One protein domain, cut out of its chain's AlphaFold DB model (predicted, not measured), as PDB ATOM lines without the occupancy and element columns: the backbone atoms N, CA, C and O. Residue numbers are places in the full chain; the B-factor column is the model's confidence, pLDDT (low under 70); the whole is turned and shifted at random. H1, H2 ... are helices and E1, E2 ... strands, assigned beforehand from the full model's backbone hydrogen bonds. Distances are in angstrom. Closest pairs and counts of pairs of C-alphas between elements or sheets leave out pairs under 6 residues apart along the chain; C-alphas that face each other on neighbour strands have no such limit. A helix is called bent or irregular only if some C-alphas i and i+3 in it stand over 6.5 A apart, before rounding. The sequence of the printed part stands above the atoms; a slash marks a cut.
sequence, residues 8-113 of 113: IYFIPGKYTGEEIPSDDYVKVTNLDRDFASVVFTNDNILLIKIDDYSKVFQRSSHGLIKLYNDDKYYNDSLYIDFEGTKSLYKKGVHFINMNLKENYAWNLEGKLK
ATOM      1  N   ILE A   8      96.708 105.945  66.768       88.06
ATOM      2  CA  ILE A   8      97.512 105.319  67.814       88.06
ATOM      3  C   ILE A   8      97.842 103.887  67.403       88.06
ATOM      4  O   ILE A   8      96.982 103.122  66.958       88.06
ATOM      5  N   TYR A   9      99.118 103.545  67.560       90.38
ATOM      6  CA  TYR A   9      99.709 102.280  67.147       90.38
ATOM      7  C   TYR A   9     100.234 101.552  68.383       90.38
ATOM      8  O   TYR A   9     101.121 102.053  69.074       90.38
ATOM      9  N   PHE A  10      99.711 100.360  68.653       91.38
ATOM     10  CA  PHE A  10     100.239  99.476  69.689       91.38
ATOM     11  C   PHE A  10     101.144  98.438  69.038       91.38
ATOM     12  O   PHE A  10     100.659  97.563  68.321       91.38
ATOM     13  N   ILE A  11     102.447  98.547  69.293       91.44
ATOM     14  CA  ILE A  11     103.488  97.683  68.730       91.44
ATOM     15  C   ILE A  11     104.184  96.958  69.894       91.44
ATOM     16  O   ILE A  11     104.710  97.628  70.786       91.44
ATOM     17  N   PRO A  12     104.192  95.614  69.935       88.25
ATOM     18  CA  PRO A  12     104.928  94.859  70.941       88.25
ATOM     19  C   PRO A  12     106.444  95.068  70.835       88.25
ATOM     20  O   PRO A  12     107.031  94.976  69.760       88.25
ATOM     21  N   GLY A  13     107.096  95.266  71.981       84.00
ATOM     22  CA  GLY A  13     108.551  95.381  72.067       84.00
ATOM     23  C   GLY A  13     109.094  96.773  71.736       84.00
ATOM     24  O   GLY A  13     108.364  97.754  71.611       84.00
ATOM     25  N   LYS A  14     110.424  96.875  71.655       80.12
ATOM     26  CA  LYS A  14     111.093  98.143  71.362       80.12
ATOM     27  C   LYS A  14     110.985  98.442  69.870       80.12
ATOM     28  O   LYS A  14     111.669  97.822  69.060       80.12
ATOM     29  N   TYR A  15     110.188  99.441  69.528       81.56
ATOM     30  CA  TYR A  15     110.096  99.946  68.169       81.56
ATOM     31  C   TYR A  15     111.081 101.109  67.960       81.56
ATOM     32  O   TYR A  15     111.076 102.087  68.705       81.56
ATOM     33  N   THR A  16     111.971 100.968  66.976       80.56
ATOM     34  CA  THR A  16     112.970 101.991  66.584       80.56
ATOM     35  C   THR A  16     112.945 102.283  65.084       80.56
ATOM     36  O   THR A  16     113.821 102.980  64.584       80.56
ATOM     37  N   GLY A  17     111.968 101.719  64.369       77.69
ATOM     38  CA  GLY A  17     111.855 101.859  62.925       77.69
ATOM     39  C   GLY A  17     111.382 103.251  62.515       77.69
ATOM     40  O   GLY A  17     110.618 103.900  63.229       77.69
ATOM     41  N   GLU A  18     111.818 103.679  61.334       79.56
ATOM     42  CA  GLU A  18     111.281 104.862  60.649       79.56
ATOM     43  C   GLU A  18     109.926 104.559  59.980       79.56
ATOM     44  O   GLU A  18     109.125 105.467  59.765       79.56
ATOM     45  N   GLU A  19     109.641 103.278  59.712       84.56
ATOM     46  CA  GLU A  19     108.439 102.797  59.023       84.56
ATOM     47  C   GLU A  19     107.595 101.874  59.904       84.56
ATOM     48  O   GLU A  19     108.113 100.921  60.496       84.56
ATOM     49  N   ILE A  20     106.282 102.138  59.944       83.69
ATOM     50  CA  ILE A  20     105.308 101.334  60.694       83.69
ATOM     51  C   ILE A  20     105.407  99.869  60.230       83.69
ATOM     52  O   ILE A  20     105.405  99.628  59.019       83.69
ATOM     53  N   PRO A  21     105.453  98.886  61.152       84.12
ATOM     54  CA  PRO A  21     105.482  97.477  60.781       84.12
ATOM     55  C   PRO A  21     104.301  97.112  59.880       84.12
ATOM     56  O   PRO A  21     103.190  97.601  60.065       84.12
ATOM     57  N   SER A  22     104.515  96.213  58.922       86.69
ATOM     58  CA  SER A  22     103.438  95.737  58.046       86.69
ATOM     59  C   SER A  22     102.387  94.892  58.779       86.69
ATOM     60  O   SER A  22     101.252  94.795  58.314       86.69
ATOM     61  N   ASP A  23     102.756  94.286  59.912       87.12
ATOM     62  CA  ASP A  23     101.905  93.419  60.734       87.12
ATOM     63  C   ASP A  23     102.351  93.447  62.212       87.12
ATOM     64  O   ASP A  23     103.280  94.167  62.574       87.12
ATOM     65  N   ASP A  24     101.677  92.679  63.068       87.31
ATOM     66  CA  ASP A  24     101.936  92.537  64.506       87.31
ATOM     67  C   ASP A  24     101.742  93.805  65.326       87.31
ATOM     68  O   ASP A  24     102.365  94.015  66.365       87.31
ATOM     69  N   TYR A  25     100.782  94.620  64.897       91.69
ATOM     70  CA  TYR A  25     100.344  95.794  65.631       91.69
ATOM     71  C   TYR A  25      98.825  95.942  65.615       91.69
ATOM     72  O   TYR A  25      98.110  95.346  64.804       91.69
ATOM     73  N   VAL A  26      98.332  96.765  66.533       91.69
ATOM     74  CA  VAL A  26      96.944  97.229  66.541       91.69
ATOM     75  C   VAL A  26      96.929  98.718  66.225       91.69
ATOM     76  O   VAL A  26      97.629  99.491  66.879       91.69
ATOM     77  N   LYS A  27      96.117  99.117  65.239       91.31
ATOM     78  CA  LYS A  27      95.866 100.527  64.898       91.31
ATOM     79  C   LYS A  27      94.479 100.935  65.341       91.31
ATOM     80  O   LYS A  27      93.496 100.312  64.924       91.31
ATOM     81  N   VAL A  28      94.401 102.016  66.108       89.56
ATOM     82  CA  VAL A  28      93.134 102.596  66.553       89.56
ATOM     83  C   VAL A  28      93.084 104.094  66.289       89.56
ATOM     84  O   VAL A  28      94.121 104.752  66.200       89.56
ATOM     85  N   THR A  29      91.874 104.632  66.182       86.81
ATOM     86  CA  THR A  29      91.617 106.075  66.225       86.81
ATOM     87  C   THR A  29      90.439 106.378  67.141       86.81
ATOM     88  O   THR A  29      89.748 105.463  67.599       86.81
ATOM     89  N   ASN A  30      90.188 107.669  67.374       77.56
ATOM     90  CA  ASN A  30      89.038 108.148  68.141       77.56
ATOM     91  C   ASN A  30      89.007 107.582  69.571       77.56
ATOM     92  O   ASN A  30      87.989 107.088  70.050       77.56
ATOM     93  N   LEU A  31      90.166 107.603  70.228       74.75
ATOM     94  CA  LEU A  31      90.269 107.290  71.644       74.75
ATOM     95  C   LEU A  31      89.691 108.464  72.441       74.75
ATOM     96  O   LEU A  31      90.335 109.498  72.583       74.75
ATOM     97  N   ASP A  32      88.477 108.290  72.964       70.69
ATOM     98  CA  ASP A  32      87.808 109.288  73.816       70.69
ATOM     99  C   ASP A  32      88.575 109.549  75.126       70.69
ATOM    100  O   ASP A  32      88.421 110.598  75.758       70.69
ATOM    101  N   ARG A  33      89.414 108.594  75.547       70.94
ATOM    102  CA  ARG A  33      90.260 108.686  76.738       70.94
ATOM    103  C   ARG A  33      91.734 108.622  76.387       70.94
ATOM    104  O   ARG A  33      92.173 107.778  75.615       70.94
ATOM    105  N   ASP A  34      92.509 109.390  77.145       83.00
ATOM    106  CA  ASP A  34      93.974 109.416  77.102       83.00
ATOM    107  C   ASP A  34      94.633 108.139  77.669       83.00
ATOM    108  O   ASP A  34      95.832 108.133  77.942       83.00
ATOM    109  N   PHE A  35      93.878 107.058  77.901       87.69
ATOM    110  CA  PHE A  35      94.353 105.878  78.617       87.69
ATOM    111  C   PHE A  35      94.159 104.593  77.827       87.69
ATOM    112  O   PHE A  35      93.089 104.325  77.285       87.69
ATOM    113  N   ALA A  36      95.181 103.747  77.873       91.94
ATOM    114  CA  ALA A  36      95.110 102.368  77.426       91.94
ATOM    115  C   ALA A  36      95.816 101.461  78.434       91.94
ATOM    116  O   ALA A  36      96.673 101.904  79.202       91.94
ATOM    117  N   SER A  37      95.474 100.181  78.422       93.38
ATOM    118  CA  SER A  37      96.158  99.168  79.219       93.38
ATOM    119  C   SER A  37      96.533  97.971  78.360       93.38
ATOM    120  O   SER A  37      95.818  97.618  77.431       93.38
ATOM    121  N   VAL A  38      97.620  97.303  78.717       95.31
ATOM    122  CA  VAL A  38      97.999  95.993  78.198       95.31
ATOM    123  C   VAL A  38      97.908  94.992  79.335       95.31
ATOM    124  O   VAL A  38      98.511  95.216  80.382       95.31
ATOM    125  N   VAL A  39      97.189  93.896  79.130       96.31
ATOM    126  CA  VAL A  39      97.175  92.739  80.032       96.31
ATOM    127  C   VAL A  39      98.008  91.625  79.410       96.31
ATOM    128  O   VAL A  39      97.819  91.279  78.242       96.31
ATOM    129  N   PHE A  40      98.931  91.068  80.190       95.00
ATOM    130  CA  PHE A  40      99.770  89.944  79.784       95.00
ATOM    131  C   PHE A  40      99.067  88.650  80.178       95.00
ATOM    132  O   PHE A  40      98.789  88.413  81.355       95.00
ATOM    133  N   THR A  41      98.753  87.827  79.185       94.00
ATOM    134  CA  THR A  41      98.125  86.522  79.409       94.00
ATOM    135  C   THR A  41      99.177  85.435  79.623       94.00
ATOM    136  O   THR A  41     100.335  85.587  79.232       94.00
ATOM    137  N   ASN A  42      98.763  84.305  80.199       87.94
ATOM    138  CA  ASN A  42      99.640  83.143  80.381       87.94
ATOM    139  C   ASN A  42     100.068  82.501  79.049       87.94
ATOM    140  O   ASN A  42     101.103  81.845  79.000       87.94
ATOM    141  N   ASP A  43      99.309  82.727  77.973       89.31
ATOM    142  CA  ASP A  43      99.585  82.194  76.634       89.31
ATOM    143  C   ASP A  43     100.500  83.119  75.807       89.31
ATOM    144  O   ASP A  43     100.560  83.013  74.584       89.31
ATOM    145  N   ASN A  44     101.201  84.056  76.460       87.88
ATOM    146  CA  ASN A  44     102.047  85.082  75.835       87.88
ATOM    147  C   ASN A  44     101.316  86.006  74.844       87.88
ATOM    148  O   ASN A  44     101.950  86.660  74.019       87.88
ATOM    149  N   ILE A  45      99.989  86.104  74.943       92.81
ATOM    150  CA  ILE A  45      99.186  87.071  74.190       92.81
ATOM    151  C   ILE A  45      99.102  88.377  74.983       92.81
ATOM    152  O   ILE A  45      98.892  88.362  76.202       92.81
ATOM    153  N   LEU A  46      99.221  89.502  74.282       95.31
ATOM    154  CA  LEU A  46      99.007  90.845  74.813       95.31
ATOM    155  C   LEU A  46      97.579  91.302  74.505       95.31
ATOM    156  O   LEU A  46      97.203  91.432  73.340       95.31
ATOM    157  N   LEU A  47      96.785  91.567  75.543       96.00
ATOM    158  CA  LEU A  47      95.432  92.106  75.399       96.00
ATOM    159  C   LEU A  47      95.447  93.617  75.602       96.00
ATOM    160  O   LEU A  47      95.693  94.099  76.707       96.00
ATOM    161  N   ILE A  48      95.155  94.361  74.541       95.19
ATOM    162  CA  ILE A  48      95.092  95.820  74.555       95.19
ATOM    163  C   ILE A  48      93.676  96.257  74.914       95.19
ATOM    164  O   ILE A  48      92.737  96.062  74.143       95.19
ATOM    165  N   LYS A  49      93.525  96.841  76.098       93.19
ATOM    166  CA  LYS A  49      92.291  97.456  76.575       93.19
ATOM    167  C   LYS A  49      92.312  98.945  76.268       93.19
ATOM    168  O   LYS A  49      93.170  99.679  76.755       93.19
ATOM    169  N   ILE A  50      91.339  99.364  75.478       90.31
ATOM    170  CA  ILE A  50      91.117 100.737  75.013       90.31
ATOM    171  C   ILE A  50      89.678 101.149  75.323       90.31
ATOM    172  O   ILE A  50      88.902 100.347  75.852       90.31
ATOM    173  N   ASP A  51      89.327 102.401  75.039       83.88
ATOM    174  CA  ASP A  51      87.950 102.867  75.193       83.88
ATOM    175  C   ASP A  51      87.001 102.143  74.222       83.88
ATOM    176  O   ASP A  51      87.387 101.806  73.099       83.88
ATOM    177  N   ASP A  52      85.758 101.931  74.639       79.94
ATOM    178  CA  ASP A  52      84.732 101.220  73.870       79.94
ATOM    179  C   ASP A  52      84.324 101.988  72.595       79.94
ATOM    180  O   ASP A  52      83.842 101.384  71.639       79.94
ATOM    181  N   TYR A  53      84.560 103.305  72.544       81.31
ATOM    182  CA  TYR A  53      84.265 104.159  71.382       81.31
ATOM    183  C   TYR A  53      85.409 104.262  70.357       81.31
ATOM    184  O   TYR A  53      85.274 104.938  69.329       81.31
ATOM    185  N   SER A  54      86.528 103.581  70.613       83.00
ATOM    186  CA  SER A  54      87.682 103.570  69.709       83.00
ATOM    187  C   SER A  54      87.345 102.852  68.400       83.00
ATOM    188  O   SER A  54      86.740 101.777  68.398       83.00
ATOM    189  N   LYS A  55      87.800 103.386  67.264       84.38
ATOM    190  CA  LYS A  55      87.719 102.693  65.968       84.38
ATOM    191  C   LYS A  55      88.981 101.878  65.734       84.38
ATOM    192  O   LYS A  55      90.080 102.415  65.801       84.38
ATOM    193  N   VAL A  56      88.824 100.600  65.408       85.69
ATOM    194  CA  VAL A  56      89.934  99.671  65.147       85.69
ATOM    195  C   VAL A  56      90.092  99.497  63.642       85.69
ATOM    196  O   VAL A  56      89.166  99.038  62.977       85.69
ATOM    197  N   PHE A  57      91.267  99.826  63.108       82.69
ATOM    198  CA  PHE A  57      91.546  99.752  61.668       82.69
ATOM    199  C   PHE A  57      92.411  98.561  61.286       82.69
ATOM    200  O   PHE A  57      92.266  98.029  60.188       82.69
ATOM    201  N   GLN A  58      93.303  98.142  62.181       85.50
ATOM    202  CA  GLN A  58      94.198  97.021  61.935       85.50
ATOM    203  C   GLN A  58      94.368  96.179  63.192       85.50
ATOM    204  O   GLN A  58      94.446  96.701  64.305       85.50
ATOM    205  N   ARG A  59      94.421  94.867  62.974       87.88
ATOM    206  CA  ARG A  59      94.694  93.823  63.959       87.88
ATOM    207  C   ARG A  59      95.914  93.040  63.482       87.88
ATOM    208  O   ARG A  59      96.100  92.908  62.274       87.88
ATOM    209  N   SER A  60      96.689  92.494  64.417       87.38
ATOM    210  CA  SER A  60      97.757  91.538  64.099       87.38
ATOM    211  C   SER A  60      97.164  90.276  63.477       87.38
ATOM    212  O   SER A  60      96.154  89.761  63.971       87.38
ATOM    213  N   SER A  61      97.796  89.763  62.422       86.94
ATOM    214  CA  SER A  61      97.387  88.497  61.803       86.94
ATOM    215  C   SER A  61      97.849  87.265  62.595       86.94
ATOM    216  O   SER A  61      97.174  86.235  62.579       86.94
ATOM    217  N   HIS A  62      98.946  87.375  63.355       83.81
ATOM    218  CA  HIS A  62      99.526  86.272  64.133       83.81
ATOM    219  C   HIS A  62      98.908  86.100  65.527       83.81
ATOM    220  O   HIS A  62      99.167  85.109  66.207       83.81
ATOM    221  N   GLY A  63      98.090  87.054  65.981       82.81
ATOM    222  CA  GLY A  63      97.369  86.959  67.253       82.81
ATOM    223  C   GLY A  63      98.234  87.146  68.504       82.81
ATOM    224  O   GLY A  63      97.740  86.899  69.604       82.81
ATOM    225  N   LEU A  64      99.482  87.605  68.358       89.50
ATOM    226  CA  LEU A  64     100.363  87.976  69.474       89.50
ATOM    227  C   LEU A  64      99.790  89.155  70.276       89.50
ATOM    228  O   LEU A  64      99.891  89.201  71.500       89.50
ATOM    229  N   ILE A  65      99.170  90.101  69.573       92.75
ATOM    230  CA  ILE A  65      98.498  91.267  70.137       92.75
ATOM    231  C   ILE A  65      97.034  91.249  69.700       92.75
ATOM    232  O   ILE A  65      96.719  91.113  68.516       92.75
ATOM    233  N   LYS A  66      96.126  91.351  70.667       93.25
ATOM    234  CA  LYS A  66      94.674  91.313  70.458       93.25
ATOM    235  C   LYS A  66      94.006  92.443  71.223       93.25
ATOM    236  O   LYS A  66      94.608  93.048  72.110       93.25
ATOM    237  N   LEU A  67      92.747  92.720  70.902       93.44
ATOM    238  CA  LEU A  67      91.958  93.667  71.671       93.44
ATOM    239  C   LEU A  67      91.288  92.958  72.835       93.44
ATOM    240  O   LEU A  67      90.611  91.948  72.676       93.44
ATOM    241  N   TYR A  68      91.444  93.539  74.013       94.62
ATOM    242  CA  TYR A  68      90.728  93.112  75.203       94.62
ATOM    243  C   TYR A  68      89.208  93.249  75.011       94.62
ATOM    244  O   TYR A  68      88.440  92.424  75.504       94.62
ATOM    245  N   ASN A  69      88.764  94.293  74.301       91.44
ATOM    246  CA  ASN A  69      87.349  94.637  74.168       91.44
ATOM    247  C   ASN A  69      86.564  93.656  73.273       91.44
ATOM    248  O   ASN A  69      85.341  93.623  73.380       91.44
ATOM    249  N   ASP A  70      87.230  92.828  72.458       92.06
ATOM    250  CA  ASP A  70      86.556  91.832  71.606       92.06
ATOM    251  C   ASP A  70      85.756  90.816  72.422       92.06
ATOM    252  O   ASP A  70      84.622  90.498  72.086       92.06
ATOM    253  N   ASP A  71      86.342  90.368  73.533       93.88
ATOM    254  CA  ASP A  71      85.753  89.410  74.466       93.88
ATOM    255  C   ASP A  71      85.633  90.040  75.856       93.88
ATOM    256  O   ASP A  71      85.930  89.420  76.880       93.88
ATOM    257  N   LYS A  72      85.219  91.315  75.904       93.12
ATOM    258  CA  LYS A  72      85.256  92.146  77.117       93.12
ATOM    259  C   LYS A  72      84.660  91.454  78.341       93.12
ATOM    260  O   LYS A  72      85.268  91.485  79.399       93.12
ATOM    261  N   TYR A  73      83.494  90.821  78.211       93.56
ATOM    262  CA  TYR A  73      82.832  90.154  79.337       93.56
ATOM    263  C   TYR A  73      83.667  88.996  79.904       93.56
ATOM    264  O   TYR A  73      83.832  88.874  81.118       93.56
ATOM    265  N   TYR A  74      84.221  88.165  79.019       95.25
ATOM    266  CA  TYR A  74      85.089  87.057  79.404       95.25
ATOM    267  C   TYR A  74      86.388  87.573  80.028       95.25
ATOM    268  O   TYR A  74      86.765  87.155  81.122       95.25
ATOM    269  N   ASN A  75      87.026  88.551  79.387       95.62
ATOM    270  CA  ASN A  75      88.259  89.150  79.877       95.62
ATOM    271  C   ASN A  75      88.053  89.863  81.223       95.62
ATOM    272  O   ASN A  75      88.866  89.700  82.129       95.62
ATOM    273  N   ASP A  76      86.937  90.572  81.414       94.56
ATOM    274  CA  ASP A  76      86.594  91.199  82.693       94.56
ATOM    275  C   ASP A  76      86.442  90.149  83.796       94.56
ATOM    276  O   ASP A  76      86.992  90.311  84.888       94.56
ATOM    277  N   SER A  77      85.779  89.028  83.496       94.00
ATOM    278  CA  SER A  77      85.668  87.897  84.419       94.00
ATOM    279  C   SER A  77      87.027  87.321  84.806       94.00
ATOM    280  O   SER A  77      87.197  86.905  85.952       94.00
ATOM    281  N   LEU A  78      88.010  87.317  83.906       94.75
ATOM    282  CA  LEU A  78      89.349  86.806  84.186       94.75
ATOM    283  C   LEU A  78      90.216  87.807  84.950       94.75
ATOM    284  O   LEU A  78      90.817  87.429  85.957       94.75
ATOM    285  N   TYR A  79      90.259  89.063  84.509       94.50
ATOM    286  CA  TYR A  79      91.339  89.989  84.855       94.50
ATOM    287  C   TYR A  79      90.930  91.140  85.774       94.50
ATOM    288  O   TYR A  79      91.794  91.643  86.492       94.50
ATOM    289  N   ILE A  80      89.661  91.560  85.788       92.69
ATOM    290  CA  ILE A  80      89.217  92.721  86.574       92.69
ATOM    291  C   ILE A  80      88.922  92.333  88.020       92.69
ATOM    292  O   ILE A  80      88.279  91.320  88.299       92.69
ATOM    293  N   ASP A  81      89.401  93.159  88.950       90.75
ATOM    294  CA  ASP A  81      88.996  93.109  90.351       90.75
ATOM    295  C   ASP A  81      87.779  94.020  90.565       90.75
ATOM    296  O   ASP A  81      87.899  95.243  90.620       90.75
ATOM    297  N   PHE A  82      86.597  93.414  90.671       85.75
ATOM    298  CA  PHE A  82      85.350  94.140  90.917       85.75
ATOM    299  C   PHE A  82      85.181  94.580  92.377       85.75
ATOM    300  O   PHE A  82      84.351  95.446  92.651       85.75
ATOM    301  N   GLU A  83      85.946  94.005  93.311       78.81
ATOM    302  CA  GLU A  83      85.874  94.329  94.742       78.81
ATOM    303  C   GLU A  83      86.759  95.536  95.104       78.81
ATOM    304  O   GLU A  83      86.572  96.159  96.149       78.81
ATOM    305  N   GLY A  84      87.672  95.920  94.205       62.56
ATOM    306  CA  GLY A  84      88.081  97.310  94.003       62.56
ATOM    307  C   GLY A  84      88.754  98.000  95.188       62.56
ATOM    308  O   GLY A  84      88.500  99.179  95.431       62.56
ATOM    309  N   THR A  85      89.625  97.317  95.932       61.97
ATOM    310  CA  THR A  85      90.263  97.946  97.106       61.97
ATOM    311  C   THR A  85      91.617  98.605  96.818       61.97
ATOM    312  O   THR A  85      92.007  99.495  97.575       61.97
ATOM    313  N   LYS A  86      92.355  98.210  95.758       64.31
ATOM    314  CA  LYS A  86      93.723  98.731  95.481       64.31
ATOM    315  C   LYS A  86      94.176  98.804  94.010       64.31
ATOM    316  O   LYS A  86      95.117  99.538  93.724       64.31
ATOM    317  N   SER A  87      93.580  98.045  93.091       74.75
ATOM    318  CA  SER A  87      94.001  97.931  91.682       74.75
ATOM    319  C   SER A  87      92.784  97.645  90.798       74.75
ATOM    320  O   SER A  87      91.824  97.052  91.274       74.75
ATOM    321  N   LEU A  88      92.832  98.044  89.521       84.69
ATOM    322  CA  LEU A  88      91.824  97.671  88.517       84.69
ATOM    323  C   LEU A  88      91.860  96.165  88.202       84.69
ATOM    324  O   LEU A  88      90.831  95.559  87.912       84.69
ATOM    325  N   TYR A  89      93.052  95.572  88.238       91.06
ATOM    326  CA  TYR A  89      93.274  94.170  87.898       91.06
ATOM    327  C   TYR A  89      93.464  93.312  89.146       91.06
ATOM    328  O   TYR A  89      94.054  93.771  90.132       91.06
ATOM    329  N   LYS A  90      93.015  92.053  89.068       91.75
ATOM    330  CA  LYS A  90      93.162  91.048  90.128       91.75
ATOM    331  C   LYS A  90      94.623  90.816  90.503       91.75
ATOM    332  O   LYS A  90      95.541  90.967  89.697       91.75
ATOM    333  N   LYS A  91      94.839  90.358  91.737       89.50
ATOM    334  CA  LYS A  91      96.165  89.965  92.224       89.50
ATOM    335  C   LYS A  91      96.786  88.897  91.311       89.50
ATOM    336  O   LYS A  91      96.160  87.879  91.040       89.50
ATOM    337  N   GLY A  92      98.033  89.121  90.893       88.81
ATOM    338  CA  GLY A  92      98.783  88.213  90.016       88.81
ATOM    339  C   GLY A  92      98.607  88.486  88.520       88.81
ATOM    340  O   GLY A  92      99.344  87.919  87.723       88.81
ATOM    341  N   VAL A  93      97.690  89.375  88.130       92.50
ATOM    342  CA  VAL A  93      97.596  89.834  86.740       92.50
ATOM    343  C   VAL A  93      98.728  90.815  86.463       92.50
ATOM    344  O   VAL A  93      98.858  91.843  87.131       92.50
ATOM    345  N   HIS A  94      99.537  90.504  85.455       93.81
ATOM    346  CA  HIS A  94     100.563  91.403  84.948       93.81
ATOM    347  C   HIS A  94      99.947  92.345  83.915       93.81
ATOM    348  O   HIS A  94      99.263  91.911  82.987       93.81
ATOM    349  N   PHE A  95     100.188  93.644  84.078       94.06
ATOM    350  CA  PHE A  95      99.662  94.662  83.182       94.06
ATOM    351  C   PHE A  95     100.594  95.866  83.079       94.06
ATOM    352  O   PHE A  95     101.422  96.113  83.959       94.06
ATOM    353  N   ILE A  96     100.404  96.643  82.018       94.25
ATOM    354  CA  ILE A  96     100.951  97.988  81.855       94.25
ATOM    355  C   ILE A  96      99.786  98.919  81.552       94.25
ATOM    356  O   ILE A  96      99.050  98.700  80.598       94.25
ATOM    357  N   ASN A  97      99.621  99.970  82.338       93.44
ATOM    358  CA  ASN A  97      98.747 101.087  82.009       93.44
ATOM    359  C   ASN A  97      99.563 102.190  81.343       93.44
ATOM    360  O   ASN A  97     100.739 102.368  81.653       93.44
ATOM    361  N   MET A  98      98.934 102.938  80.449       92.38
ATOM    362  CA  MET A  98      99.560 103.994  79.666       92.38
ATOM    363  C   MET A  98      98.674 105.230  79.689       92.38
ATOM    364  O   MET A  98      97.466 105.132  79.477       92.38
ATOM    365  N   ASN A  99      99.290 106.382  79.928       91.19
ATOM    366  CA  ASN A  99      98.714 107.690  79.674       91.19
ATOM    367  C   ASN A  99      99.320 108.176  78.358       91.19
ATOM    368  O   ASN A  99     100.498 108.535  78.294       91.19
ATOM    369  N   LEU A 100      98.516 108.111  77.304       87.12
ATOM    370  CA  LEU A 100      98.906 108.376  75.925       87.12
ATOM    371  C   LEU A 100      99.177 109.869  75.697       87.12
ATOM    372  O   LEU A 100     100.029 110.220  74.890       87.12
ATOM    373  N   LYS A 101      98.514 110.743  76.462       85.50
ATOM    374  CA  LYS A 101      98.671 112.199  76.367       85.50
ATOM    375  C   LYS A 101      99.906 112.719  77.091       85.50
ATOM    376  O   LYS A 101     100.632 113.553  76.561       85.50
ATOM    377  N   GLU A 102     100.148 112.237  78.305       88.06
ATOM    378  CA  GLU A 102     101.315 112.625  79.111       88.06
ATOM    379  C   GLU A 102     102.550 111.754  78.827       88.06
ATOM    380  O   GLU A 102     103.604 111.963  79.429       88.06
ATOM    381  N   ASN A 103     102.426 110.791  77.907       88.12
ATOM    382  CA  ASN A 103     103.489 109.905  77.443       88.12
ATOM    383  C   ASN A 103     104.236 109.203  78.591       88.12
ATOM    384  O   ASN A 103     105.453 109.325  78.755       88.12
ATOM    385  N   TYR A 104     103.493 108.476  79.424       91.25
ATOM    386  CA  TYR A 104     104.093 107.586  80.413       91.25
ATOM    387  C   TYR A 104     103.281 106.322  80.638       91.25
ATOM    388  O   TYR A 104     102.082 106.265  80.367       91.25
ATOM    389  N   ALA A 105     103.943 105.321  81.210       93.25
ATOM    390  CA  ALA A 105     103.343 104.052  81.571       93.25
ATOM    391  C   ALA A 105     103.586 103.709  83.045       93.25
ATOM    392  O   ALA A 105     104.512 104.228  83.675       93.25
ATOM    393  N   TRP A 106     102.748 102.848  83.613       93.50
ATOM    394  CA  TRP A 106     102.879 102.365  84.986       93.50
ATOM    395  C   TRP A 106     102.293 100.965  85.154       93.50
ATOM    396  O   TRP A 106     101.426 100.538  84.393       93.50
ATOM    397  N   ASN A 107     102.741 100.258  86.181       92.75
ATOM    398  CA  ASN A 107     102.189  98.974  86.609       92.75
ATOM    399  C   ASN A 107     101.992  98.976  88.140       92.75
ATOM    400  O   ASN A 107     101.963 100.037  88.766       92.75
ATOM    401  N   LEU A 108     101.846  97.795  88.753       89.06
ATOM    402  CA  LEU A 108     101.720  97.656  90.213       89.06
ATOM    403  C   LEU A 108     102.938  98.174  90.999       89.06
ATOM    404  O   LEU A 108     102.801  98.487  92.179       89.06
ATOM    405  N   GLU A 109     104.107  98.272  90.369       90.88
ATOM    406  CA  GLU A 109     105.359  98.737  90.982       90.88
ATOM    407  C   GLU A 109     105.549 100.258  90.844       90.88
ATOM    408  O   GLU A 109     106.464 100.831  91.435       90.88
ATOM    409  N   GLY A 110     104.662 100.934  90.104       90.25
ATOM    410  CA  GLY A 110     104.690 102.376  89.876       90.25
ATOM    411  C   GLY A 110     105.017 102.748  88.430       90.25
ATOM    412  O   GLY A 110     104.770 101.984  87.498       90.25
ATOM    413  N   LYS A 111     105.518 103.975  88.235       93.50
ATOM    414  CA  LYS A 111     105.833 104.530  86.910       93.50
ATOM    415  C   LYS A 111     107.015 103.782  86.287       93.50
ATOM    416  O   LYS A 111     108.075 103.691  86.904       93.50
ATOM    417  N   LEU A 112     106.835 103.295  85.063       87.88
ATOM    418  CA  LEU A 112     107.889 102.648  84.286       87.88
ATOM    419  C   LEU A 112     108.864 103.716  83.770       87.88
ATOM    420  O   LEU A 112     108.436 104.794  83.346       87.88
ATOM    421  N   LYS A 113     110.164 103.430  83.876       67.00
ATOM    422  CA  LYS A 113     111.261 104.284  83.401       67.00
ATOM    423  C   LYS A 113     111.802 103.782  82.075       67.00
ATOM    424  O   LYS A 113     111.868 102.543  81.920       67.00
TER     425      LYS A 113
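Overview. This is residues 8 to 113 of the 113 residues of an uncharacterized protein of Sphingobacterium athyrii (UniProt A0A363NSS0). A strongly twisted sheet of five strands has one helix, H1, across one face, and a small three-stranded sheet, E1, E2 and E5, sits near its E6 edge. A loop sticks out with residues 13 to 19. The 106 printed residues run E1 E2 E3 E4 E5 E6 H1 E7 E8, a mixed class of helices and strands, with under half of the residues in named elements. The large sheet, E6 E4 E3 E7 E8, is mixed and the small one, E1 E2 E5, antiparallel. The whole is compact, with a radius of gyration of the C-alphas of 13.8 A, and spans 42 by 30 by 28 A.

Along the chain. E1, residues 8 to 10, begins at C-alpha 8 (97.512, 105.319, 67.814). E2 is residues 26 to 29, E3 35 to 40 at 16.9 A, E4 46 to 49, E5 55 to 58 and E6 65 to 67. H1, residues 68 to 79, measures 10.2 A and is irregular: C-alphas 70 and 73 are 8.7 A apart. E7, residues 94 to 99, measures 17.2 A; E8, residues 104 to 107, ends at C-alpha 107 (102.189, 98.974, 86.609).

Arrangement. E3 and E7 are antiparallel, with N 38 and O 96 2.7 A apart. E3 and E4 form a hairpin, N 49 to O 37 2.8 A; E7 and E8 another, N 97 to O 106 2.8 A. E6 is parallel to E4, N 48 to O 66 2.8 A. H1 is on this sheet at a height of 10.1 A, making two layers, helix and sheet. It lies over E4 and, only just, E3, with 3 C-alphas on it, and runs across the strands, at 69 degrees to E4 on the local plane. The closest C-alphas of H1 and E4 are Tyr 68 and Leu 47, 4.8 A. E6, H1 and E7 form a split strand-helix-strand unit, two strands of one sheet that are not neighbours, with a helix between them along the chain and E4 and E3 between them in the sheet; its crossover is right-handed. In H1, 6 of 8 O i to N i+4 pairs are within hydrogen-bond range. In the small sheet, E1 and E2 form a hairpin, N 8 to O 28 2.9 A, and E5 is antiparallel to E2, N 57 to O 27 2.9 A. The closest C-alphas of E2 and E6, Val 26 and Ile 65, are 7.1 A apart.

Size, cuts and confidence. The C-alphas of Glu 18 and Glu 83, the two farthest apart, are 43.8 A apart. The printed part has no cut. The links E1 to E2 and H1 to E7 are long. Residues 84 to 86 and 113 have pLDDT under 70.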